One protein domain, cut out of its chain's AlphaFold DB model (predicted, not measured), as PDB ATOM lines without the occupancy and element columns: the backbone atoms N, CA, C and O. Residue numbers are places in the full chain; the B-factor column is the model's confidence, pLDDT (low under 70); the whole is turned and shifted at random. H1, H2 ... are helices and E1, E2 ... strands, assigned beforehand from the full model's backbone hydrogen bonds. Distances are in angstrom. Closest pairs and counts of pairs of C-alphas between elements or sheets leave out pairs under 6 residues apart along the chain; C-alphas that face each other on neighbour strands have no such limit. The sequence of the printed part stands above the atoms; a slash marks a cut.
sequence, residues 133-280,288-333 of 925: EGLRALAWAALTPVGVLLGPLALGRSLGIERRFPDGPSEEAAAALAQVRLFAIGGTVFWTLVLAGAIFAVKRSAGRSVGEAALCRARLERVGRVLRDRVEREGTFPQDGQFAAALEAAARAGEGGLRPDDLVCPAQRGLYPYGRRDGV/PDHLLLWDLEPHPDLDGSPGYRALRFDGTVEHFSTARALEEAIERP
ATOM      1  N   GLU A 133     146.148 100.423  88.450       91.19
ATOM      2  CA  GLU A 133     145.860  99.227  89.262       91.19
ATOM      3  C   GLU A 133     146.323  99.409  90.720       91.19
ATOM      4  O   GLU A 133     145.555  99.217  91.666       91.19
ATOM      5  N   GLY A 134     147.559  99.887  90.917       89.56
ATOM      6  CA  GLY A 134     148.093 100.183  92.248       89.56
ATOM      7  C   GLY A 134     147.317 101.288  92.976       89.56
ATOM      8  O   GLY A 134     147.118 101.222  94.191       89.56
ATOM      9  N   LEU A 135     146.819 102.289  92.242       91.25
ATOM     10  CA  LEU A 135     145.964 103.329  92.814       91.25
ATOM     11  C   LEU A 135     144.568 102.833  93.170       91.25
ATOM     12  O   LEU A 135     144.010 103.318  94.152       91.25
ATOM     13  N   ARG A 136     144.013 101.863  92.437       92.62
ATOM     14  CA  ARG A 136     142.744 101.222  92.807       92.62
ATOM     15  C   ARG A 136     142.856 100.508  94.148       92.62
ATOM     16  O   ARG A 136     141.976 100.685  94.984       92.62
ATOM     17  N   ALA A 137     143.947  99.783  94.391       90.12
ATOM     18  CA  ALA A 137     144.185  99.144  95.686       90.12
ATOM     19  C   ALA A 137     144.272 100.174  96.832       90.12
ATOM     20  O   ALA A 137     143.631 100.009  97.870       90.12
ATOM     21  N   LEU A 138     144.994 101.283  96.624       86.62
ATOM     22  CA  LEU A 138     145.074 102.380  97.599       86.62
ATOM     23  C   LEU A 138     143.726 103.082  97.819       86.62
ATOM     24  O   LEU A 138     143.408 103.455  98.946       86.62
ATOM     25  N   ALA A 139     142.928 103.252  96.766       88.81
ATOM     26  CA  ALA A 139     141.603 103.854  96.851       88.81
ATOM     27  C   ALA A 139     140.612 102.966  97.621       88.81
ATOM     28  O   ALA A 139     139.820 103.482  98.403       88.81
ATOM     29  N   TRP A 140     140.704 101.639  97.475       91.94
ATOM     30  CA  TRP A 140     139.958 100.691  98.308       91.94
ATOM     31  C   TRP A 140     140.392 100.748  99.773       91.94
ATOM     32  O   TRP A 140     139.546 100.823 100.662       91.94
ATOM     33  N   ALA A 141     141.699 100.796 100.039       87.56
ATOM     34  CA  ALA A 141     142.211 100.972 101.398       87.56
ATOM     35  C   ALA A 141     141.758 102.303 102.021       87.56
ATOM     36  O   ALA A 141     141.556 102.381 103.235       87.56
ATOM     37  N   ALA A 142     141.526 103.336 101.203       88.06
ATOM     38  CA  ALA A 142     141.005 104.615 101.668       88.06
ATOM     39  C   ALA A 142     139.552 104.553 102.185       88.06
ATOM     40  O   ALA A 142     139.116 105.483 102.857       88.06
ATOM     41  N   LEU A 143     138.816 103.462 101.947       89.75
ATOM     42  CA  LEU A 143     137.494 103.235 102.544       89.75
ATOM     43  C   LEU A 143     137.562 102.675 103.978       89.75
ATOM     44  O   LEU A 143     136.529 102.529 104.627       89.75
ATOM     45  N   THR A 144     138.755 102.389 104.500       90.62
ATOM     46  CA  THR A 144     139.002 101.945 105.888       90.62
ATOM     47  C   THR A 144     139.429 103.126 106.780       90.62
ATOM     48  O   THR A 144     139.713 104.196 106.237       90.62
ATOM     49  N   PRO A 145     139.550 102.983 108.120       88.62
ATOM     50  CA  PRO A 145     139.976 104.078 109.007       88.62
ATOM     51  C   PRO A 145     141.289 104.764 108.601       88.62
ATOM     52  O   PRO A 145     141.482 105.952 108.850       88.62
ATOM     53  N   VAL A 146     142.180 104.042 107.914       88.56
ATOM     54  CA  VAL A 146     143.456 104.572 107.398       88.56
ATOM     55  C   VAL A 146     143.245 105.578 106.246       88.56
ATOM     56  O   VAL A 146     144.155 106.312 105.856       88.56
ATOM     57  N   GLY A 147     142.028 105.676 105.711       85.75
ATOM     58  CA  GLY A 147     141.649 106.544 104.599       85.75
ATOM     59  C   GLY A 147     141.781 108.041 104.833       85.75
ATOM     60  O   GLY A 147     141.894 108.790 103.860       85.75
ATOM     61  N   VAL A 148     141.864 108.482 106.090       87.94
ATOM     62  CA  VAL A 148     142.214 109.875 106.421       87.94
ATOM     63  C   VAL A 148     143.613 110.226 105.893       87.94
ATOM     64  O   VAL A 148     143.832 111.336 105.414       87.94
ATOM     65  N   LEU A 149     144.544 109.264 105.905       87.50
ATOM     66  CA  LEU A 149     145.915 109.441 105.416       87.50
ATOM     67  C   LEU A 149     146.077 108.995 103.957       87.50
ATOM     68  O   LEU A 149     146.759 109.657 103.173       87.50
ATOM     69  N   LEU A 150     145.452 107.877 103.574       89.19
ATOM     70  CA  LEU A 150     145.649 107.285 102.247       89.19
ATOM     71  C   LEU A 150     144.868 107.988 101.134       89.19
ATOM     72  O   LEU A 150     145.351 108.033 100.001       89.19
ATOM     73  N   GLY A 151     143.701 108.569 101.426       90.75
ATOM     74  CA  GLY A 151     142.889 109.236 100.407       90.75
ATOM     75  C   GLY A 151     143.569 110.460  99.776       90.75
ATOM     76  O   GLY A 151     143.667 110.501  98.546       90.75
ATOM     77  N   PRO A 152     144.156 111.408 100.539       91.56
ATOM     78  CA  PRO A 152     144.916 112.522  99.962       91.56
ATOM     79  C   PRO A 152     146.098 112.061  99.096       91.56
ATOM     80  O   PRO A 152     146.382 112.648  98.049       91.56
ATOM     81  N   LEU A 153     146.762 110.972  99.496       90.50
ATOM     82  CA  LEU A 153     147.895 110.399  98.769       90.50
ATOM     83  C   LEU A 153     147.464 109.741  97.448       90.50
ATOM     84  O   LEU A 153     148.096 109.971  96.411       90.50
ATOM     85  N   ALA A 154     146.373 108.969  97.458       92.06
ATOM     86  CA  ALA A 154     145.782 108.388  96.252       92.06
ATOM     87  C   ALA A 154     145.291 109.483  95.285       92.06
ATOM     88  O   ALA A 154     145.572 109.421  94.084       92.06
ATOM     89  N   LEU A 155     144.651 110.535  95.811       92.81
ATOM     90  CA  LEU A 155     144.198 111.691  95.037       92.81
ATOM     91  C   LEU A 155     145.377 112.414  94.365       92.81
ATOM     92  O   LEU A 155     145.359 112.610  93.147       92.81
ATOM     93  N   GLY A 156     146.434 112.727  95.122       92.00
ATOM     94  CA  GLY A 156     147.635 113.390  94.605       92.00
ATOM     95  C   GLY A 156     148.344 112.584  93.514       92.00
ATOM     96  O   GLY A 156     148.723 113.134  92.476       92.00
ATOM     97  N   ARG A 157     148.466 111.262  93.692       93.00
ATOM     98  CA  ARG A 157     149.049 110.386  92.666       93.00
ATOM     99  C   ARG A 157     148.175 110.275  91.417       93.00
ATOM    100  O   ARG A 157     148.722 110.308  90.317       93.00
ATOM    101  N   SER A 158     146.849 110.228  91.558       94.19
ATOM    102  CA  SER A 158     145.933 110.197  90.407       94.19
ATOM    103  C   SER A 158     146.035 111.461  89.536       94.19
ATOM    104  O   SER A 158     145.960 111.375  88.313       94.19
ATOM    105  N   LEU A 159     146.245 112.637  90.144       92.56
ATOM    106  CA  LEU A 159     146.476 113.897  89.422       92.56
ATOM    107  C   LEU A 159     147.853 113.914  88.745       92.56
ATOM    108  O   LEU A 159     148.011 114.460  87.655       92.56
ATOM    109  N   GLY A 160     148.856 113.300  89.379       91.12
ATOM    110  CA  GLY A 160     150.195 113.149  88.810       91.12
ATOM    111  C   GLY A 160     150.223 112.281  87.551       91.12
ATOM    112  O   GLY A 160     150.962 112.605  86.625       91.12
ATOM    113  N   ILE A 161     149.414 111.216  87.498       89.56
ATOM    114  CA  ILE A 161     149.282 110.359  86.309       89.56
ATOM    115  C   ILE A 161     148.627 111.128  85.162       89.56
ATOM    116  O   ILE A 161     149.171 111.130  84.066       89.56
ATOM    117  N   GLU A 162     147.525 111.841  85.410       89.75
ATOM    118  CA  GLU A 162     146.822 112.608  84.368       89.75
ATOM    119  C   GLU A 162     147.730 113.660  83.705       89.75
ATOM    120  O   GLU A 162     147.751 113.781  82.486       89.75
ATOM    121  N   ARG A 163     148.585 114.338  84.484       88.50
ATOM    122  CA  ARG A 163     149.558 115.316  83.955       88.50
ATOM    123  C   ARG A 163     150.646 114.715  83.055       88.50
ATOM    124  O   ARG A 163     151.327 115.474  82.371       88.50
ATOM    125  N   ARG A 164     150.857 113.393  83.073       85.06
ATOM    126  CA  ARG A 164     151.862 112.716  82.229       85.06
ATOM    127  C   ARG A 164     151.357 112.412  80.817       85.06
ATOM    128  O   ARG A 164     152.181 112.068  79.977       85.06
ATOM    129  N   PHE A 165     150.058 112.564  80.547       84.31
ATOM    130  CA  PHE A 165     149.463 112.344  79.227       84.31
ATOM    131  C   PHE A 165     149.119 113.689  78.573       84.31
ATOM    132  O   PHE A 165     148.039 114.220  78.828       84.31
ATOM    133  N   PRO A 166     150.015 114.273  77.751       71.56
ATOM    134  CA  PRO A 166     149.769 115.567  77.111       71.56
ATOM    135  C   PRO A 166     148.572 115.543  76.148       71.56
ATOM    136  O   PRO A 166     147.899 116.559  76.013       71.56
ATOM    137  N   ASP A 167     148.270 114.381  75.560       83.31
ATOM    138  CA  ASP A 167     147.118 114.170  74.669       83.31
ATOM    139  C   ASP A 167     145.862 113.675  75.417       83.31
ATOM    140  O   ASP A 167     144.853 113.338  74.803       83.31
ATOM    141  N   GLY A 168     145.918 113.644  76.753       84.12
ATOM    142  CA  GLY A 168     144.896 113.059  77.615       84.12
ATOM    143  C   GLY A 168     145.047 111.536  77.780       84.12
ATOM    144  O   GLY A 168     145.590 110.855  76.906       84.12
ATOM    145  N   PRO A 169     144.625 110.971  78.928       87.31
ATOM    146  CA  PRO A 169     144.542 109.522  79.096       87.31
ATOM    147  C   PRO A 169     143.490 108.931  78.143       87.31
ATOM    148  O   PRO A 169     142.544 109.618  77.757       87.31
ATOM    149  N   SER A 170     143.621 107.645  77.796       88.94
ATOM    150  CA  SER A 170     142.553 106.935  77.080       88.94
ATOM    151  C   SER A 170     141.239 107.018  77.861       88.94
ATOM    152  O   SER A 170     141.248 107.154  79.085       88.94
ATOM    153  N   GLU A 171     140.104 106.913  77.173       89.88
ATOM    154  CA  GLU A 171     138.776 107.025  77.791       89.88
ATOM    155  C   GLU A 171     138.594 106.032  78.961       89.88
ATOM    156  O   GLU A 171     138.106 106.396  80.032       89.88
ATOM    157  N   GLU A 172     139.125 104.813  78.819       90.06
ATOM    158  CA  GLU A 172     139.167 103.800  79.883       90.06
ATOM    159  C   GLU A 172     140.035 104.221  81.082       90.06
ATOM    160  O   GLU A 172     139.637 104.060  82.239       90.06
ATOM    161  N   ALA A 173     141.219 104.790  80.830       87.62
ATOM    162  CA  ALA A 173     142.112 105.264  81.883       87.62
ATOM    163  C   ALA A 173     141.544 106.503  82.595       87.62
ATOM    164  O   ALA A 173     141.678 106.627  83.814       87.62
ATOM    165  N   ALA A 174     140.861 107.386  81.863       90.38
ATOM    166  CA  ALA A 174     140.148 108.533  82.415       90.38
ATOM    167  C   ALA A 174     139.023 108.080  83.359       90.38
ATOM    168  O   ALA A 174     138.944 108.555  84.495       90.38
ATOM    169  N   ALA A 175     138.211 107.104  82.936       93.31
ATOM    170  CA  ALA A 175     137.152 106.522  83.760       93.31
ATOM    171  C   ALA A 175     137.714 105.850  85.028       93.31
ATOM    172  O   ALA A 175     137.199 106.058  86.131       93.31
ATOM    173  N   ALA A 176     138.815 105.103  84.905       91.94
ATOM    174  CA  ALA A 176     139.466 104.465  86.047       91.94
ATOM    175  C   ALA A 176     140.047 105.485  87.044       91.94
ATOM    176  O   ALA A 176     139.894 105.322  88.258       91.94
ATOM    177  N   LEU A 177     140.673 106.563  86.555       93.69
ATOM    178  CA  LEU A 177     141.178 107.648  87.401       93.69
ATOM    179  C   LEU A 177     140.041 108.403  88.099       93.69
ATOM    180  O   LEU A 177     140.170 108.728  89.281       93.69
ATOM    181  N   ALA A 178     138.914 108.638  87.420       94.62
ATOM    182  CA  ALA A 178     137.730 109.241  88.028       94.62
ATOM    183  C   ALA A 178     137.180 108.379  89.180       94.62
ATOM    184  O   ALA A 178     136.893 108.901  90.261       94.62
ATOM    185  N   GLN A 179     137.124 107.057  88.996       94.31
ATOM    186  CA  GLN A 179     136.693 106.116  90.034       94.31
ATOM    187  C   GLN A 179     137.633 106.118  91.255       94.31
ATOM    188  O   GLN A 179     137.169 106.180  92.393       94.31
ATOM    189  N   VAL A 180     138.954 106.112  91.031       94.88
ATOM    190  CA  VAL A 180     139.969 106.219  92.101       94.88
ATOM    191  C   VAL A 180     139.769 107.493  92.925       94.88
ATOM    192  O   VAL A 180     139.817 107.449  94.154       94.88
ATOM    193  N   ARG A 181     139.517 108.628  92.262       95.69
ATOM    194  CA  ARG A 181     139.298 109.924  92.927       95.69
ATOM    195  C   ARG A 181     138.044 109.917  93.786       95.69
ATOM    196  O   ARG A 181     138.094 110.398  94.915       95.69
ATOM    197  N   LEU A 182     136.953 109.351  93.273       96.25
ATOM    198  CA  LEU A 182     135.691 109.271  93.998       96.25
ATOM    199  C   LEU A 182     135.850 108.484  95.308       96.25
ATOM    200  O   LEU A 182     135.442 108.969  96.360       96.25
ATOM    201  N   PHE A 183     136.501 107.315  95.267       93.94
ATOM    202  CA  PHE A 183     136.737 106.509  96.469       93.94
ATOM    203  C   PHE A 183     137.716 107.161  97.444       93.94
ATOM    204  O   PHE A 183     137.462 107.157  98.646       93.94
ATOM    205  N   ALA A 184     138.792 107.771  96.943       92.50
ATOM    206  CA  ALA A 184     139.753 108.475  97.785       92.50
ATOM    207  C   ALA A 184     139.100 109.639  98.548       92.50
ATOM    208  O   ALA A 184     139.260 109.747  99.761       92.50
ATOM    209  N   ILE A 185     138.322 110.481  97.857       93.19
ATOM    210  CA  ILE A 185     137.628 111.622  98.469       93.19
ATOM    211  C   ILE A 185     136.530 111.136  99.420       93.19
ATOM    212  O   ILE A 185     136.462 111.598 100.560       93.19
ATOM    213  N   GLY A 186     135.697 110.188  98.980       93.06
ATOM    214  CA  GLY A 186     134.602 109.648  99.788       93.06
ATOM    215  C   GLY A 186     135.095 108.997 101.081       93.06
ATOM    216  O   GLY A 186     134.572 109.293 102.154       93.06
ATOM    217  N   GLY A 187     136.150 108.184 100.993       92.19
ATOM    218  CA  GLY A 187     136.769 107.528 102.142       92.19
ATOM    219  C   GLY A 187     137.358 108.514 103.152       92.19
ATOM    220  O   GLY A 187     137.074 108.416 104.347       92.19
ATOM    221  N   THR A 188     138.102 109.524 102.685       91.75
ATOM    222  CA  THR A 188     138.649 110.567 103.567       91.75
ATOM    223  C   THR A 188     137.546 111.353 104.264       91.75
ATOM    224  O   THR A 188     137.604 111.511 105.482       91.75
ATOM    225  N   VAL A 189     136.527 111.823 103.538       92.75
ATOM    226  CA  VAL A 189     135.430 112.601 104.139       92.75
ATOM    227  C   VAL A 189     134.680 111.768 105.180       92.75
ATOM    228  O   VAL A 189     134.475 112.240 106.298       92.75
ATOM    229  N   PHE A 190     134.332 110.522 104.848       94.38
ATOM    230  CA  PHE A 190     133.611 109.627 105.752       94.38
ATOM    231  C   PHE A 190     134.370 109.406 107.067       94.38
ATOM    232  O   PHE A 190     133.831 109.662 108.144       94.38
ATOM    233  N   TRP A 191     135.645 109.012 107.004       94.69
ATOM    234  CA  TRP A 191     136.415 108.715 108.214       94.69
ATOM    235  C   TRP A 191     136.796 109.954 109.020       94.69
ATOM    236  O   TRP A 191     136.870 109.879 110.245       94.69
ATOM    237  N   THR A 192     136.949 111.110 108.372       87.56
ATOM    238  CA  THR A 192     137.145 112.380 109.089       87.56
ATOM    239  C   THR A 192     135.900 112.743 109.907       87.56
ATOM    240  O   THR A 192     136.027 113.171 111.054       87.56
ATOM    241  N   LEU A 193     134.696 112.513 109.366       90.44
ATOM    242  CA  LEU A 193     133.439 112.714 110.099       90.44
ATOM    243  C   LEU A 193     133.276 111.717 111.255       90.44
ATOM    244  O   LEU A 193     132.879 112.121 112.347       90.44
ATOM    245  N   VAL A 194     133.629 110.443 111.051       89.19
ATOM    246  CA  VAL A 194     133.617 109.426 112.120       89.19
ATOM    247  C   VAL A 194     134.579 109.805 113.249       89.19
ATOM    248  O   VAL A 194     134.191 109.779 114.417       89.19
ATOM    249  N   LEU A 195     135.807 110.222 112.921       86.56
ATOM    250  CA  LEU A 195     136.802 110.644 113.909       86.56
ATOM    251  C   LEU A 195     136.342 111.892 114.677       86.56
ATOM    252  O   LEU A 195     136.448 111.935 115.902       86.56
ATOM    253  N   ALA A 196     135.776 112.881 113.982       80.62
ATOM    254  CA  ALA A 196     135.205 114.067 114.616       80.62
ATOM    255  C   ALA A 196     134.048 113.708 115.569       80.62
ATOM    256  O   ALA A 196     133.975 114.242 116.678       80.62
ATOM    257  N   GLY A 197     133.185 112.762 115.177       85.69
ATOM    258  CA  GLY A 197     132.119 112.228 116.026       85.69
ATOM    259  C   GLY A 197     132.649 111.509 117.271       85.69
ATOM    260  O   GLY A 197     132.148 111.746 118.371       85.69
ATOM    261  N   ALA A 198     133.700 110.697 117.127       76.75
ATOM    262  CA  ALA A 198     134.348 110.008 118.243       76.75
ATOM    263  C   ALA A 198     134.992 110.994 119.233       76.75
ATOM    264  O   ALA A 198     134.765 110.897 120.438       76.75
ATOM    265  N   ILE A 199     135.719 112.001 118.735       72.81
ATOM    266  CA  ILE A 199     136.311 113.063 119.565       72.81
ATOM    267  C   ILE A 199     135.218 113.837 120.313       72.81
ATOM    268  O   ILE A 199     135.355 114.120 121.505       72.81
ATOM    269  N   PHE A 200     134.107 114.155 119.643       75.00
ATOM    270  CA  PHE A 200     132.971 114.823 120.273       75.00
ATOM    271  C   PHE A 200     132.324 113.961 121.370       75.00
ATOM    272  O   PHE A 200     131.986 114.482 122.435       75.00
ATOM    273  N   ALA A 201     132.197 112.648 121.154       69.00
ATOM    274  CA  ALA A 201     131.676 111.715 122.151       69.00
ATOM    275  C   ALA A 201     132.580 111.624 123.394       69.00
ATOM    276  O   ALA A 201     132.072 111.719 124.511       69.00
ATOM    277  N   VAL A 202     133.905 111.545 123.211       66.38
ATOM    278  CA  VAL A 202     134.896 111.536 124.309       66.38
ATOM    279  C   VAL A 202     134.887 112.859 125.082       66.38
ATOM    280  O   VAL A 202     134.902 112.881 126.311       66.38
ATOM    281  N   LYS A 203     134.782 113.995 124.387       63.59
ATOM    282  CA  LYS A 203     134.700 115.306 125.049       63.59
ATOM    283  C   LYS A 203     133.393 115.474 125.834       63.59
ATOM    284  O   LYS A 203     133.370 116.141 126.866       63.59
ATOM    285  N   ARG A 204     132.301 114.850 125.375       64.62
ATOM    286  CA  ARG A 204     131.005 114.845 126.070       64.62
ATOM    287  C   ARG A 204     130.978 113.884 127.265       64.62
ATOM    288  O   ARG A 204     130.288 114.194 128.235       64.62
ATOM    289  N   SER A 205     131.708 112.764 127.237       55.78
ATOM    290  CA  SER A 205     131.845 111.874 128.404       55.78
ATOM    291  C   SER A 205     132.705 112.503 129.503       55.78
ATOM    292  O   SER A 205     132.306 112.454 130.664       55.78
ATOM    293  N   ALA A 206     133.779 113.216 129.142       54.75
ATOM    294  CA  ALA A 206     134.613 113.967 130.087       54.75
ATOM    295  C   ALA A 206     133.852 115.090 130.830       54.75
ATOM    296  O   ALA A 206     134.196 115.454 131.948       54.75
ATOM    297  N   GLY A 207     132.784 115.638 130.238       57.12
ATOM    298  CA  GLY A 207     131.924 116.621 130.908       57.12
ATOM    299  C   GLY A 207     130.949 116.019 131.932       57.12
ATOM    300  O   GLY A 207     130.526 116.720 132.848       57.12
ATOM    301  N   ARG A 208     130.580 114.733 131.799       60.88
ATOM    302  CA  ARG A 208     129.728 114.031 132.781       60.88
ATOM    303  C   ARG A 208     130.535 113.539 133.983       60.88
ATOM    304  O   ARG A 208     130.049 113.637 135.107       60.88
ATOM    305  N   SER A 209     131.771 113.097 133.754       63.00
ATOM    306  CA  SER A 209     132.647 112.535 134.787       63.00
ATOM    307  C   SER A 209     133.008 113.530 135.896       63.00
ATOM    308  O   SER A 209     133.018 113.153 137.062       63.00
ATOM    309  N   VAL A 210     133.214 114.812 135.575       68.94
ATOM    310  CA  VAL A 210     133.550 115.848 136.576       68.94
ATOM    311  C   VAL A 210     132.382 116.119 137.540       68.94
ATOM    312  O   VAL A 210     132.584 116.314 138.739       68.94
ATOM    313  N   GLY A 211     131.140 116.089 137.045       74.44
ATOM    314  CA  GLY A 211     129.947 116.249 137.887       74.44
ATOM    315  C   GLY A 211     129.719 115.055 138.820       74.44
ATOM    316  O   GLY A 211     129.378 115.230 139.991       74.44
ATOM    317  N   GLU A 212     129.955 113.841 138.323       74.56
ATOM    318  CA  GLU A 212     129.863 112.602 139.105       74.56
ATOM    319  C   GLU A 212     130.979 112.507 140.161       74.56
ATOM    320  O   GLU A 212     130.710 112.118 141.300       74.56
ATOM    321  N   ALA A 213     132.192 112.972 139.839       72.19
ATOM    322  CA  ALA A 213     133.330 113.064 140.756       72.19
ATOM    323  C   ALA A 213     133.048 113.961 141.971       72.19
ATOM    324  O   ALA A 213     133.361 113.598 143.115       72.19
ATOM    325  N   ALA A 214     132.440 115.127 141.723       79.12
ATOM    326  CA  ALA A 214     132.050 116.083 142.754       79.12
ATOM    327  C   ALA A 214     130.922 115.534 143.644       79.12
ATOM    328  O   ALA A 214     130.978 115.660 144.869       79.12
ATOM    329  N   LEU A 215     129.928 114.864 143.047       81.75
ATOM    330  CA  LEU A 215     128.848 114.203 143.786       81.75
ATOM    331  C   LEU A 215     129.364 113.052 144.658       81.75
ATOM    332  O   LEU A 215     128.937 112.931 145.805       81.75
ATOM    333  N   CYS A 216     130.298 112.244 144.149       79.25
ATOM    334  CA  CYS A 216     130.917 111.149 144.897       79.25
ATOM    335  C   CYS A 216     131.660 111.670 146.137       79.25
ATOM    336  O   CYS A 216     131.414 111.209 147.251       79.25
ATOM    337  N   ARG A 217     132.480 112.720 145.976       81.25
ATOM    338  CA  ARG A 217     133.181 113.367 147.097       81.25
ATOM    339  C   ARG A 217     132.209 113.873 148.162       81.25
ATOM    340  O   ARG A 217     132.378 113.581 149.341       81.25
ATOM    341  N   ALA A 218     131.162 114.584 147.743       83.56
ATOM    342  CA  ALA A 218     130.170 115.134 148.663       83.56
ATOM    343  C   ALA A 218     129.401 114.045 149.441       83.56
ATOM    344  O   ALA A 218     128.996 114.282 150.581       83.56
ATOM    345  N   ARG A 219     129.191 112.863 148.843       85.31
ATOM    346  CA  ARG A 219     128.589 111.696 149.513       85.31
ATOM    347  C   ARG A 219     129.526 111.095 150.556       85.31
ATOM    348  O   ARG A 219     129.110 110.923 151.698       85.31
ATOM    349  N   LEU A 220     130.789 110.868 150.197       81.25
ATOM    350  CA  LEU A 220     131.810 110.351 151.115       81.25
ATOM    351  C   LEU A 220     132.011 111.264 152.328       81.25
ATOM    352  O   LEU A 220     132.040 110.798 153.463       81.25
ATOM    353  N   GLU A 221     132.063 112.578 152.107       83.06
ATOM    354  CA  GLU A 221     132.165 113.559 153.191       83.06
ATOM    355  C   GLU A 221     130.924 113.548 154.106       83.06
ATOM    356  O   GLU A 221     131.052 113.743 155.318       83.06
ATOM    357  N   ARG A 222     129.720 113.297 153.562       85.31
ATOM    358  CA  ARG A 222     128.498 113.116 154.368       85.31
ATOM    359  C   ARG A 222     128.567 111.854 155.224       85.31
ATOM    360  O   ARG A 222     128.292 111.946 156.417       85.31
ATOM    361  N   VAL A 223     128.971 110.723 154.648       83.44
ATOM    362  CA  VAL A 223     129.152 109.470 155.395       83.44
ATOM    363  C   VAL A 223     130.183 109.650 156.511       83.44
ATOM    364  O   VAL A 223     129.907 109.313 157.659       83.44
ATOM    365  N   GLY A 224     131.338 110.240 156.196       82.44
ATOM    366  CA  GLY A 224     132.400 110.491 157.168       82.44
ATOM    367  C   GLY A 224     131.959 111.378 158.334       82.44
ATOM    368  O   GLY A 224     132.319 111.107 159.476       82.44
ATOM    369  N   ARG A 225     131.126 112.400 158.078       84.62
ATOM    370  CA  ARG A 225     130.517 113.215 159.146       84.62
ATOM    371  C   ARG A 225     129.615 112.393 160.061       84.62
ATOM    372  O   ARG A 225     129.791 112.448 161.267       84.62
ATOM    373  N   VAL A 226     128.701 111.604 159.497       85.12
ATOM    374  CA  VAL A 226     127.771 110.781 160.291       85.12
ATOM    375  C   VAL A 226     128.516 109.766 161.151       85.12
ATOM    376  O   VAL A 226     128.133 109.534 162.294       85.12
ATOM    377  N   LEU A 227     129.595 109.184 160.623       79.12
ATOM    378  CA  LEU A 227     130.437 108.269 161.387       79.12
ATOM    379  C   LEU A 227     131.148 108.973 162.542       79.12
ATOM    380  O   LEU A 227     131.091 108.460 163.654       79.12
ATOM    381  N   ARG A 228     131.740 110.152 162.318       80.38
ATOM    382  CA  ARG A 228     132.328 110.956 163.404       80.38
ATOM    383  C   ARG A 228     131.308 111.272 164.490       80.38
ATOM    384  O   ARG A 228     131.535 110.927 165.643       80.38
ATOM    385  N   ASP A 229     130.160 111.826 164.106       83.00
ATOM    386  CA  ASP A 229     129.093 112.204 165.041       83.00
ATOM    387  C   ASP A 229     128.576 110.991 165.833       83.00
ATOM    388  O   ASP A 229     128.082 111.115 166.955       83.00
ATOM    389  N   ARG A 230     128.639 109.795 165.245       80.62
ATOM    390  CA  ARG A 230     128.245 108.552 165.906       80.62
ATOM    391  C   ARG A 230     129.318 108.047 166.864       80.62
ATOM    392  O   ARG A 230     128.981 107.720 167.993       80.62
ATOM    393  N   VAL A 231     130.583 108.028 166.451       78.06
ATOM    394  CA  VAL A 231     131.714 107.629 167.307       78.06
ATOM    395  C   VAL A 231     131.839 108.565 168.508       78.06
ATOM    396  O   VAL A 231     132.042 108.095 169.624       78.06
ATOM    397  N   GLU A 232     131.645 109.870 168.308       80.06
ATOM    398  CA  GLU A 232     131.615 110.859 169.390       80.06
ATOM    399  C   GLU A 232     130.462 110.610 170.376       80.06
ATOM    400  O   GLU A 232     130.650 110.749 171.584       80.06
ATOM    401  N   ARG A 233     129.277 110.213 169.887       84.69
ATOM    402  CA  ARG A 233     128.101 109.931 170.734       84.69
ATOM    403  C   ARG A 233     128.169 108.584 171.453       84.69
ATOM    404  O   ARG A 233     127.801 108.497 172.619       84.69
ATOM    405  N   GLU A 234     128.563 107.529 170.747       82.62
ATOM    406  CA  GLU A 234     128.499 106.136 171.213       82.62
ATOM    407  C   GLU A 234     129.825 105.667 171.842       82.62
ATOM    408  O   GLU A 234     129.891 104.576 172.411       82.62
ATOM    409  N   GLY A 235     130.892 106.468 171.741       75.75
ATOM    410  CA  GLY A 235     132.218 106.199 172.314       75.75
ATOM    411  C   GLY A 235     132.939 104.985 171.720       75.75
ATOM    412  O   GLY A 235     134.050 104.661 172.133       75.75
ATOM    413  N   THR A 236     132.312 104.295 170.769       70.00
ATOM    414  CA  THR A 236     132.804 103.068 170.149       70.00
ATOM    415  C   THR A 236     132.398 103.038 168.682       70.00
ATOM    416  O   THR A 236     131.344 103.539 168.294       70.00
ATOM    417  N   PHE A 237     133.265 102.471 167.849       68.06
ATOM    418  CA  PHE A 237     132.967 102.244 166.440       68.06
ATOM    419  C   PHE A 237     132.133 100.960 166.290       68.06
ATOM    420  O   PHE A 237     132.357 100.018 167.057       68.06
ATOM    421  N   PRO A 238     131.192 100.881 165.327       67.44
ATOM    422  CA  PRO A 238     130.435  99.658 165.080       67.44
ATOM    423  C   PRO A 238     131.367  98.460 164.866       67.44
ATOM    424  O   PRO A 238     132.318  98.547 164.091       67.44
ATOM    425  N   GLN A 239     131.089  97.340 165.538       65.19
ATOM    426  CA  GLN A 239     131.897  96.125 165.404       65.19
ATOM    427  C   GLN A 239     131.868  95.569 163.971       65.19
ATOM    428  O   GLN A 239     130.951  95.848 163.186       65.19
ATOM    429  N   ASP A 240     132.863  94.743 163.652       54.22
ATOM    430  CA  ASP A 240     132.996  94.074 162.362       54.22
ATOM    431  C   ASP A 240     131.688  93.388 161.929       54.22
ATOM    432  O   ASP A 240     131.034  92.677 162.692       54.22
ATOM    433  N   GLY A 241     131.252  93.662 160.698       59.66
ATOM    434  CA  GLY A 241     129.979  93.170 160.156       59.66
ATOM    435  C   GLY A 241     128.720  93.953 160.567       59.66
ATOM    436  O   GLY A 241     127.696  93.812 159.895       59.66
ATOM    437  N   GLN A 242     128.779  94.822 161.584       69.19
ATOM    438  CA  GLN A 242     127.683  95.734 161.955       69.19
ATOM    439  C   GLN A 242     127.792  97.103 161.279       69.19
ATOM    440  O   GLN A 242     126.798  97.816 161.183       69.19
ATOM    441  N   PHE A 243     128.969  97.458 160.760       71.00
ATOM    442  CA  PHE A 243     129.227  98.748 160.116       71.00
ATOM    443  C   PHE A 243     128.249  99.076 158.976       71.00
ATOM    444  O   PHE A 243     127.610 100.128 158.986       71.00
ATOM    445  N   ALA A 244     128.065  98.151 158.030       71.69
ATOM    446  CA  ALA A 244     127.132  98.340 156.918       71.69
ATOM    447  C   ALA A 244     125.682  98.500 157.414       71.69
ATOM    448  O   ALA A 244     124.969  99.399 156.977       71.69
ATOM    449  N   ALA A 245     125.273  97.687 158.393       77.56
ATOM    450  CA  ALA A 245     123.943  97.774 158.990       77.56
ATOM    451  C   ALA A 245     123.736  99.093 159.758       77.56
ATOM    452  O   ALA A 245     122.650  99.669 159.702       77.56
ATOM    453  N   ALA A 246     124.771  99.600 160.435       78.00
ATOM    454  CA  ALA A 246     124.745 100.863 161.164       78.00
ATOM    455  C   ALA A 246     124.630 102.069 160.220       78.00
ATOM    456  O   ALA A 246     123.851 102.983 160.495       78.00
ATOM    457  N   LEU A 247     125.345 102.058 159.088       80.19
ATOM    458  CA  LEU A 247     125.226 103.088 158.051       80.19
ATOM    459  C   LEU A 247     123.875 103.041 157.337       80.19
ATOM    460  O   LEU A 247     123.262 104.083 157.123       80.19
ATOM    461  N   GLU A 248     123.368 101.851 157.015       82.75
ATOM    462  CA  GLU A 248     122.024 101.702 156.451       82.75
ATOM    463  C   GLU A 248     120.931 102.151 157.424       82.75
ATOM    464  O   GLU A 248     119.933 102.732 156.997       82.75
ATOM    465  N   ALA A 249     121.091 101.877 158.722       83.50
ATOM    466  CA  ALA A 249     120.171 102.340 159.754       83.50
ATOM    467  C   ALA A 249     120.219 103.869 159.886       83.50
ATOM    468  O   ALA A 249     119.165 104.502 159.871       83.50
ATOM    469  N   ALA A 250     121.417 104.461 159.913       83.06
ATOM    470  CA  ALA A 250     121.607 105.911 159.941       83.06
ATOM    471  C   ALA A 250     121.005 106.590 158.697       83.06
ATOM    472  O   ALA A 250     120.289 107.582 158.818       83.06
ATOM    473  N   ALA A 251     121.212 106.014 157.508       85.31
ATOM    474  CA  ALA A 251     120.639 106.502 156.256       85.31
ATOM    475  C   ALA A 251     119.104 106.386 156.223       85.31
ATOM    476  O   ALA A 251     118.423 107.276 155.718       85.31
ATOM    477  N   ARG A 252     118.536 105.305 156.778       87.31
ATOM    478  CA  ARG A 252     117.077 105.134 156.916       87.31
ATOM    479  C   ARG A 252     116.469 106.098 157.933       87.31
ATOM    480  O   ARG A 252     115.355 106.567 157.723       87.31
ATOM    481  N   ALA A 253     117.195 106.397 159.006       87.62
ATOM    482  CA  ALA A 253     116.802 107.365 160.024       87.62
ATOM    483  C   ALA A 253     117.037 108.828 159.596       87.62
ATOM    484  O   ALA A 253     116.565 109.742 160.269       87.62
ATOM    485  N   GLY A 254     117.742 109.064 158.482       88.38
ATOM    486  CA  GLY A 254     118.095 110.404 158.012       88.38
ATOM    487  C   GLY A 254     119.123 111.116 158.899       88.38
ATOM    488  O   GLY A 254     119.185 112.348 158.900       88.38
ATOM    489  N   GLU A 255     119.916 110.369 159.669       88.38
ATOM    490  CA  GLU A 255     120.922 110.929 160.573       88.38
ATOM    491  C   GLU A 255     121.968 111.739 159.797       88.38
ATOM    492  O   GLU A 255     122.469 111.308 158.757       88.38
ATOM    493  N   GLY A 256     122.260 112.957 160.268       84.31
ATOM    494  CA  GLY A 256     123.198 113.878 159.610       84.31
ATOM    495  C   GLY A 256     122.848 114.221 158.153       84.31
ATOM    496  O   GLY A 256     123.717 114.651 157.394       84.31
ATOM    497  N   GLY A 257     121.589 114.019 157.739       87.38
ATOM    498  CA  GLY A 257     121.134 114.236 156.365       87.38
ATOM    499  C   GLY A 257     121.558 113.148 155.372       87.38
ATOM    500  O   GLY A 257     121.443 113.375 154.166       87.38
ATOM    501  N   LEU A 258     122.043 111.999 155.852       86.81
ATOM    502  CA  LEU A 258     122.407 110.851 155.023       86.81
ATOM    503  C   LEU A 258     121.156 110.185 154.444       86.81
ATOM    504  O   LEU A 258     120.216 109.877 155.172       86.81
ATOM    505  N   ARG A 259     121.142 109.950 153.132       87.81
ATOM    506  CA  ARG A 259     120.073 109.215 152.438       87.81
ATOM    507  C   ARG A 259     120.566 107.834 152.005       87.81
ATOM    508  O   ARG A 259     121.763 107.672 151.780       87.81
ATOM    509  N   PRO A 260     119.676 106.851 151.778       84.25
ATOM    510  CA  PRO A 260     120.072 105.561 151.206       84.25
ATOM    511  C   PRO A 260     120.838 105.697 149.877       84.25
ATOM    512  O   PRO A 260     121.770 104.943 149.629       84.25
ATOM    513  N   ASP A 261     120.525 106.714 149.070       81.44
ATOM    514  CA  ASP A 261     121.242 107.017 147.820       81.44
ATOM    515  C   ASP A 261     122.645 107.611 148.031       81.44
ATOM    516  O   ASP A 261     123.430 107.650 147.086       81.44
ATOM    517  N   ASP A 262     122.950 108.134 149.226       80.31
ATOM    518  CA  ASP A 262     124.306 108.554 149.614       80.31
ATOM    519  C   ASP A 262     125.171 107.372 150.046       80.31
ATOM    520  O   ASP A 262     126.395 107.514 150.143       80.31
ATOM    521  N   LEU A 263     124.538 106.203 150.220       77.31
ATOM    522  CA  LEU A 263     125.200 104.930 150.007       77.31
ATOM    523  C   LEU A 263     125.447 104.845 148.464       77.31
ATOM    524  O   LEU A 263     125.938 105.820 147.946       77.31
ATOM    525  N   VAL A 264     125.323 103.784 147.680       73.00
ATOM    526  CA  VAL A 264     125.572 103.737 146.191       73.00
ATOM    527  C   VAL A 264     126.449 104.810 145.439       73.00
ATOM    528  O   VAL A 264     126.097 105.991 145.306       73.00
ATOM    529  N   CYS A 265     127.532 104.380 144.765       70.19
ATOM    530  CA  CYS A 265     128.395 105.268 143.957       70.19
ATOM    531  C   CYS A 265     127.624 105.913 142.782       70.19
ATOM    532  O   CYS A 265     126.955 105.206 142.024       70.19
ATOM    533  N   PRO A 266     127.711 107.244 142.559       66.12
ATOM    534  CA  PRO A 266     126.991 107.904 141.468       66.12
ATOM    535  C   PRO A 266     127.516 107.560 140.063       66.12
ATOM    536  O   PRO A 266     126.742 107.668 139.112       66.12
ATOM    537  N   ALA A 267     128.782 107.142 139.930       62.28
ATOM    538  CA  ALA A 267     129.415 106.811 138.646       62.28
ATOM    539  C   ALA A 267     129.009 105.424 138.107       62.28
ATOM    540  O   ALA A 267     129.079 105.181 136.904       62.28
ATOM    541  N   GLN A 268     128.523 104.524 138.970       61.56
ATOM    542  CA  GLN A 268     128.125 103.164 138.600       61.56
ATOM    543  C   GLN A 268     126.644 102.917 138.887       61.56
ATOM    544  O   GLN A 268     126.258 102.170 139.784       61.56
ATOM    545  N   ARG A 269     125.765 103.542 138.093       49.84
ATOM    546  CA  ARG A 269     124.334 103.196 138.091       49.84
ATOM    547  C   ARG A 269     124.140 101.783 137.524       49.84
ATOM    548  O   ARG A 269     123.838 101.640 136.344       49.84
ATOM    549  N   GLY A 270     124.295 100.746 138.349       44.50
ATOM    550  CA  GLY A 270     123.861  99.391 137.985       44.50
ATOM    551  C   GLY A 270     124.625  98.206 138.575       44.50
ATOM    552  O   GLY A 270     124.157  97.087 138.392       44.50
ATOM    553  N   LEU A 271     125.741  98.394 139.283       35.94
ATOM    554  CA  LEU A 271     126.491  97.283 139.879       35.94
ATOM    555  C   LEU A 271     126.762  97.554 141.367       35.94
ATOM    556  O   LEU A 271     127.452  98.498 141.713       35.94
ATOM    557  N   TYR A 272     126.159  96.695 142.196       40.69
ATOM    558  CA  TYR A 272     126.302  96.489 143.645       40.69
ATOM    559  C   TYR A 272     126.008  97.682 144.600       40.69
ATOM    560  O   TYR A 272     126.575  98.761 144.462       40.69
ATOM    561  N   PRO A 273     125.150  97.516 145.639       45.22
ATOM    562  CA  PRO A 273     125.184  98.414 146.802       45.22
ATOM    563  C   PRO A 273     126.587  98.339 147.422       45.22
ATOM    564  O   PRO A 273     127.191  97.274 147.332       45.22
ATOM    565  N   TYR A 274     127.099  99.418 148.034       51.91
ATOM    566  CA  TYR A 274     128.408  99.460 148.712       51.91
ATOM    567  C   TYR A 274     128.635  98.232 149.609       51.91
ATOM    568  O   TYR A 274     128.196  98.181 150.757       51.91
ATOM    569  N   GLY A 275     129.247  97.197 149.043       42.31
ATOM    570  CA  GLY A 275     128.948  95.828 149.426       42.31
ATOM    571  C   GLY A 275     130.197  95.015 149.697       42.31
ATOM    572  O   GLY A 275     130.794  94.465 148.782       42.31
ATOM    573  N   ARG A 276     130.472  94.833 150.991       40.88
ATOM    574  CA  ARG A 276     130.861  93.552 151.617       40.88
ATOM    575  C   ARG A 276     132.113  92.806 151.113       40.88
ATOM    576  O   ARG A 276     132.233  91.611 151.378       40.88
ATOM    577  N   ARG A 277     133.065  93.483 150.481       38.75
ATOM    578  CA  ARG A 277     134.465  93.039 150.323       38.75
ATOM    579  C   ARG A 277     135.315  94.229 150.779       38.75
ATOM    580  O   ARG A 277     135.260  95.250 150.120       38.75
ATOM    581  N   ASP A 278     135.906  94.301 151.967       43.59
ATOM    582  CA  ASP A 278     136.623  93.292 152.742       43.59
ATOM    583  C   ASP A 278     136.351  93.459 154.247       43.59
ATOM    584  O   ASP A 278     136.870  94.362 154.899       43.59
ATOM    585  N   GLY A 279     135.567  92.558 154.842       42.53
ATOM    586  CA  GLY A 279     135.414  92.466 156.302       42.53
ATOM    587  C   GLY A 279     136.616  91.814 156.995       42.53
ATOM    588  O   GLY A 279     136.422  91.059 157.938       42.53
ATOM    589  N   VAL A 280     137.836  91.999 156.478       43.34
ATOM    590  CA  VAL A 280     139.009  91.206 156.893       43.34
ATOM    591  C   VAL A 280     139.982  91.986 157.788       43.34
ATOM    592  O   VAL A 280     140.918  91.388 158.308       43.34
ATOM    593  N   PRO A 288     142.567 105.414 165.127       55.19
ATOM    594  CA  PRO A 288     141.875 106.455 164.350       55.19
ATOM    595  C   PRO A 288     142.438 106.743 162.948       55.19
ATOM    596  O   PRO A 288     141.797 107.427 162.154       55.19
ATOM    597  N   ASP A 289     143.634 106.252 162.637       57.56
ATOM    598  CA  ASP A 289     144.332 106.446 161.371       57.56
ATOM    599  C   ASP A 289     144.053 105.356 160.322       57.56
ATOM    600  O   ASP A 289     144.534 105.500 159.197       57.56
ATOM    601  N   HIS A 290     143.262 104.326 160.649       66.75
ATOM    602  CA  HIS A 290     142.974 103.193 159.759       66.75
ATOM    603  C   HIS A 290     142.124 103.590 158.541       66.75
ATOM    604  O   HIS A 290     141.219 104.421 158.646       66.75
ATOM    605  N   LEU A 291     142.396 102.986 157.379       63.56
ATOM    606  CA  LEU A 291     141.637 103.227 156.148       63.56
ATOM    607  C   LEU A 291     140.444 102.266 156.051       63.56
ATOM    608  O   LEU A 291     140.602 101.050 155.976       63.56
ATOM    609  N   LEU A 292     139.243 102.828 156.003       66.00
ATOM    610  CA  LEU A 292     138.020 102.170 155.562       66.00
ATOM    611  C   LEU A 292     137.979 102.273 154.032       66.00
ATOM    612  O   LEU A 292     137.651 103.315 153.454       66.00
ATOM    613  N   LEU A 293     138.378 101.190 153.368       59.50
ATOM    614  CA  LEU A 293     138.359 101.111 151.912       59.50
ATOM    615  C   LEU A 293     136.928 101.226 151.401       59.50
ATOM    616  O   LEU A 293     136.042 100.487 151.829       59.50
ATOM    617  N   TRP A 294     136.721 102.176 150.493       60.88
ATOM    618  CA  TRP A 294     135.404 102.478 149.946       60.88
ATOM    619  C   TRP A 294     135.270 102.080 148.472       60.88
ATOM    620  O   TRP A 294     134.170 101.731 148.054       60.88
ATOM    621  N   ASP A 295     136.362 102.090 147.694       63.62
ATOM    622  CA  ASP A 295     136.360 101.626 146.302       63.62
ATOM    623  C   ASP A 295     137.760 101.188 145.822       63.62
ATOM    624  O   ASP A 295     138.762 101.813 146.175       63.62
ATOM    625  N   LEU A 296     137.820 100.123 145.015       62.41
ATOM    626  CA  LEU A 296     139.044  99.613 144.373       62.41
ATOM    627  C   LEU A 296     139.129 100.005 142.892       62.41
ATOM    628  O   LEU A 296     140.141  99.735 142.246       62.41
ATOM    629  N   GLU A 297     138.095 100.644 142.340       70.12
ATOM    630  CA  GLU A 297     138.095 101.099 140.952       70.12
ATOM    631  C   GLU A 297     138.444 102.599 140.846       70.12
ATOM    632  O   GLU A 297     138.009 103.417 141.668       70.12
ATOM    633  N   PRO A 298     139.241 103.007 139.839       76.81
ATOM    634  CA  PRO A 298     139.619 104.402 139.657       76.81
ATOM    635  C   PRO A 298     138.417 105.256 139.242       76.81
ATOM    636  O   PRO A 298     137.677 104.928 138.315       76.81
ATOM    637  N   HIS A 299     138.277 106.407 139.887       72.56
ATOM    638  CA  HIS A 299     137.248 107.400 139.621       72.56
ATOM    639  C   HIS A 299     137.851 108.646 138.977       72.56
ATOM    640  O   HIS A 299     138.941 109.060 139.361       72.56
ATOM    641  N   PRO A 300     137.153 109.295 138.036       72.00
ATOM    642  CA  PRO A 300     137.571 110.604 137.559       72.00
ATOM    643  C   PRO A 300     137.585 111.602 138.728       72.00
ATOM    644  O   PRO A 300     136.642 111.643 139.519       72.00
ATOM    645  N   ASP A 301     138.642 112.398 138.847       76.12
ATOM    646  CA  ASP A 301     138.775 113.476 139.820       76.12
ATOM    647  C   ASP A 301     138.241 114.801 139.239       76.12
ATOM    648  O   ASP A 301     137.716 114.851 138.121       76.12
ATOM    649  N   LEU A 302     138.317 115.896 140.002       74.62
ATOM    650  CA  LEU A 302     137.815 117.213 139.578       74.62
ATOM    651  C   LEU A 302     138.488 117.745 138.300       74.62
ATOM    652  O   LEU A 302     137.887 118.546 137.586       74.62
ATOM    653  N   ASP A 303     139.705 117.295 138.003       77.12
ATOM    654  CA  ASP A 303     140.443 117.604 136.775       77.12
ATOM    655  C   ASP A 303     140.204 116.583 135.640       77.12
ATOM    656  O   ASP A 303     140.725 116.741 134.535       77.12
ATOM    657  N   GLY A 304     139.387 115.555 135.891       74.19
ATOM    658  CA  GLY A 304     139.090 114.463 134.968       74.19
ATOM    659  C   GLY A 304     140.124 113.333 134.958       74.19
ATOM    660  O   GLY A 304     139.935 112.374 134.206       74.19
ATOM    661  N   SER A 305     141.186 113.412 135.767       80.25
ATOM    662  CA  SER A 305     142.178 112.341 135.894       80.25
ATOM    663  C   SER A 305     141.624 111.160 136.707       80.25
ATOM    664  O   SER A 305     140.846 111.373 137.629       80.25
ATOM    665  N   PRO A 306     141.952 109.900 136.376       81.38
ATOM    666  CA  PRO A 306     141.552 108.759 137.196       81.38
ATOM    667  C   PRO A 306     142.344 108.729 138.516       81.38
ATOM    668  O   PRO A 306     143.572 108.758 138.497       81.38
ATOM    669  N   GLY A 307     141.652 108.615 139.649       82.81
ATOM    670  CA  GLY A 307     142.215 108.523 140.996       82.81
ATOM    671  C   GLY A 307     141.358 107.657 141.927       82.81
ATOM    672  O   GLY A 307     140.208 107.340 141.636       82.81
ATOM    673  N   TYR A 308     141.922 107.248 143.054       84.69
ATOM    674  CA  TYR A 308     141.296 106.381 144.049       84.69
ATOM    675  C   TYR A 308     141.002 107.180 145.319       84.69
ATOM    676  O   TYR A 308     141.696 108.151 145.633       84.69
ATOM    677  N   ARG A 309     139.963 106.793 146.062       80.75
ATOM    678  CA  ARG A 309     139.557 107.475 147.297       80.75
ATOM    679  C   ARG A 309     139.295 106.456 148.399       80.75
ATOM    680  O   ARG A 309     138.598 105.473 148.169       80.75
ATOM    681  N   ALA A 310     139.806 106.721 149.595       81.88
ATOM    682  CA  ALA A 310     139.521 105.927 150.789       81.88
ATOM    683  C   ALA A 310     138.965 106.823 151.900       81.88
ATOM    684  O   ALA A 310     139.299 108.007 151.976       81.88
ATOM    685  N   LEU A 311     138.108 106.271 152.759       77.50
ATOM    686  CA  LEU A 311     137.610 106.964 153.942       77.50
ATOM    687  C   LEU A 311     138.494 106.575 155.131       77.50
ATOM    688  O   LEU A 311     138.708 105.399 155.380       77.50
ATOM    689  N   ARG A 312     139.025 107.530 155.881       75.81
ATOM    690  CA  ARG A 312     139.759 107.262 157.121       75.81
ATOM    691  C   ARG A 312     138.785 107.005 158.270       75.81
ATOM    692  O   ARG A 312     137.626 107.421 158.223       75.81
ATOM    693  N   PHE A 313     139.256 106.352 159.326       69.56
ATOM    694  CA  PHE A 313     138.456 106.054 160.518       69.56
ATOM    695  C   PHE A 313     137.976 107.320 161.252       69.56
ATOM    696  O   PHE A 313     136.883 107.332 161.813       69.56
ATOM    697  N   ASP A 314     138.722 108.423 161.164       70.88
ATOM    698  CA  ASP A 314     138.290 109.761 161.603       70.88
ATOM    699  C   ASP A 314     137.256 110.427 160.661       70.88
ATOM    700  O   ASP A 314     136.905 111.597 160.819       70.88
ATOM    701  N   GLY A 315     136.777 109.712 159.641       71.62
ATOM    702  CA  GLY A 315     135.798 110.166 158.656       71.62
ATOM    703  C   GLY A 315     136.334 111.151 157.611       71.62
ATOM    704  O   GLY A 315     135.529 111.808 156.940       71.62
ATOM    705  N   THR A 316     137.645 111.374 157.506       77.56
ATOM    706  CA  THR A 316     138.234 112.182 156.420       77.56
ATOM    707  C   THR A 316     138.378 111.355 155.140       77.56
ATOM    708  O   THR A 316     138.487 110.137 155.193       77.56
ATOM    709  N   VAL A 317     138.327 111.989 153.965       81.69
ATOM    710  CA  VAL A 317     138.491 111.300 152.671       81.69
ATOM    711  C   VAL A 317     139.904 111.556 152.161       81.69
ATOM    712  O   VAL A 317     140.284 112.711 151.973       81.69
ATOM    713  N   GLU A 318     140.668 110.495 151.922       84.81
ATOM    714  CA  GLU A 318     142.025 110.550 151.376       84.81
ATOM    715  C   GLU A 318     142.024 110.183 149.887       84.81
ATOM    716  O   GLU A 318     141.243 109.339 149.444       84.81
ATOM    717  N   HIS A 319     142.877 110.851 149.106       85.56
ATOM    718  CA  HIS A 319     142.964 110.698 147.655       85.56
ATOM    719  C   HIS A 319     144.310 110.099 147.240       85.56
ATOM    720  O   HIS A 319     145.356 110.543 147.709       85.56
ATOM    721  N   PHE A 320     144.278 109.163 146.291       85.75
ATOM    722  CA  PHE A 320     145.454 108.486 145.750       85.75
ATOM    723  C   PHE A 320     145.439 108.560 144.225       85.75
ATOM    724  O   PHE A 320     144.468 108.175 143.583       85.75
ATOM    725  N   SER A 321     146.527 109.024 143.613       85.12
ATOM    726  CA  SER A 321     146.616 109.159 142.152       85.12
ATOM    727  C   SER A 321     146.837 107.831 141.415       85.12
ATOM    728  O   SER A 321     146.717 107.786 140.194       85.12
ATOM    729  N   THR A 322     147.176 106.743 142.119       86.00
ATOM    730  CA  THR A 322     147.444 105.420 141.528       86.00
ATOM    731  C   THR A 322     146.955 104.286 142.435       86.00
ATOM    732  O   THR A 322     146.877 104.459 143.651       86.00
ATOM    733  N   ALA A 323     146.667 103.111 141.853       81.19
ATOM    734  CA  ALA A 323     146.256 101.913 142.599       81.19
ATOM    735  C   ALA A 323     147.343 101.478 143.584       81.19
ATOM    736  O   ALA A 323     147.068 101.209 144.744       81.19
ATOM    737  N   ARG A 324     148.601 101.517 143.136       80.44
ATOM    738  CA  ARG A 324     149.762 101.181 143.957       80.44
ATOM    739  C   ARG A 324     149.900 102.088 145.180       80.44
ATOM    740  O   ARG A 324     150.222 101.602 146.250       80.44
ATOM    741  N   ALA A 325     149.638 103.392 145.052       81.19
ATOM    742  CA  ALA A 325     149.679 104.301 146.201       81.19
ATOM    743  C   ALA A 325     148.571 103.995 147.223       81.19
ATOM    744  O   ALA A 325     148.789 104.162 148.422       81.19
ATOM    745  N   LEU A 326     147.403 103.541 146.752       83.00
ATOM    746  CA  LEU A 326     146.334 103.040 147.612       83.00
ATOM    747  C   LEU A 326     146.758 101.726 148.289       83.00
ATOM    748  O   LEU A 326     146.669 101.636 149.506       83.00
ATOM    749  N   GLU A 327     147.270 100.746 147.541       76.06
ATOM    750  CA  GLU A 327     147.772  99.465 148.068       76.06
ATOM    751  C   GLU A 327     148.874  99.667 149.114       76.06
ATOM    752  O   GLU A 327     148.763  99.169 150.232       76.06
ATOM    753  N   GLU A 328     149.873 100.499 148.821       76.75
ATOM    754  CA  GLU A 328     150.931 100.856 149.770       76.75
ATOM    755  C   GLU A 328     150.364 101.538 151.024       76.75
ATOM    756  O   GLU A 328     150.885 101.342 152.119       76.75
ATOM    757  N   ALA A 329     149.297 102.335 150.902       74.94
ATOM    758  CA  ALA A 329     148.634 102.947 152.052       74.94
ATOM    759  C   ALA A 329     147.811 101.939 152.873       74.94
ATOM    760  O   ALA A 329     147.766 102.069 154.096       74.94
ATOM    761  N   ILE A 330     147.215 100.927 152.232       72.38
ATOM    762  CA  ILE A 330     146.522  99.801 152.883       72.38
ATOM    763  C   ILE A 330     147.515  98.912 153.645       72.38
ATOM    764  O   ILE A 330     147.188  98.377 154.706       72.38
ATOM    765  N   GLU A 331     148.719  98.728 153.102       67.62
ATOM    766  CA  GLU A 331     149.750  97.843 153.653       67.62
ATOM    767  C   GLU A 331     150.599  98.478 154.761       67.62
ATOM    768  O   GLU A 331     151.337  97.760 155.443       67.62
ATOM    769  N   ARG A 332     150.500  99.796 154.989       63.53
ATOM    770  CA  ARG A 332     151.255 100.469 156.058       63.53
ATOM    771  C   ARG A 332     150.924  99.846 157.422       63.53
ATOM    772  O   ARG A 332     149.771  99.903 157.850       63.53
ATOM    773  N   PRO A 333     151.918  99.296 158.148       50.22
ATOM    774  CA  PRO A 333     151.691  98.830 159.506       50.22
ATOM    775  C   PRO A 333     151.330 100.024 160.407       50.22
ATOM    776  O   PRO A 333     151.868 101.121 160.215       50.22
TER     777      PRO A 333
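Overview. This is residues 133 to 280 and 288 to 333 of the 925 residues of an uncharacterized protein of Planctomycetes bacterium (UniProt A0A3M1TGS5). A small sheet, E1 E2 E3, sits between the short helix H5 and the later part of one very long helix, H3, which runs nearly the full length to a second cluster, where H1 and H2 pack on its first part. H4 crosses near the sheet end of H3, whose residues 196 to 205 stand free. The printed part has 194 residues with named elements in the order H1 H2 H3 H4 E1 E2 E3 H5, mostly helix; it is extended, spanning 99 by 35 by 24 A, with a radius of gyration of the C-alphas of 29.8 A.

Arrangement. E1, residues 291 to 293, E2, residues 306 to 312, and E3, residues 317 to 320, form a meander, each strand the antiparallel neighbour of the one before. Within hydrogen-bond range are N 292 and O 311, 2.7 A, and N 310 and O 318, 3.0 A. H5, residues 323 to 331, is on the sheet over E2, at a height of 9.0 A; the closest C-alphas are those of Tyr 308 and Ala 323, 6.8 A. H3, residues 171 to 234, is on the opposite face, giving three layers, helices on both faces of a sheet; its closest C-alphas to E3 are those of Glu 221 and Val 317, 6.7 A. H4, residues 243 to 253, is close but not clearly touching H3, about perpendicular at 86 degrees; the closest C-alphas, of Val 226 and Ala 250, are 7.9 A apart. H2, residues 147 to 162, forms a hairpin with H3, touching its residues 177 to 192 alone; the closest C-alphas are those of Gly 151 and Ala 184, 4.2 A. H1, residues 133 to 141, touches H2 at a shallow tilt of 23 degrees, opposite ways, closest at the C-alphas of Leu 135 and Ala 154, 6.1 A. Every O i to N i+4 pair is within hydrogen-bond range in H1, H4 and H5, and 10 of 12 in H2 and 57 of 60 in H3.

Along the chain. H3 measures 94.0 A from C-alpha 171 at (138.776, 107.025, 77.791) to C-alpha 234 at (128.499, 106.136, 171.213). H2 measures 21.7 A, E2 20.1 A and H4 15.1 A; H5 ends at C-alpha 331, (149.750, 97.843, 153.653).

Size, cuts and confidence. The C-alphas farthest apart, of Asp 167 and Gly 235, are 99.1 A apart. Residues 281 to 287 are not printed, with 17.2 A between C-alphas 280 and 288. The link from E1 to E2 is long. The mean pLDDT of the printed part is 78.1, and residues 201 to 210, 266 to 280 and 288 to 296 are among those under 70.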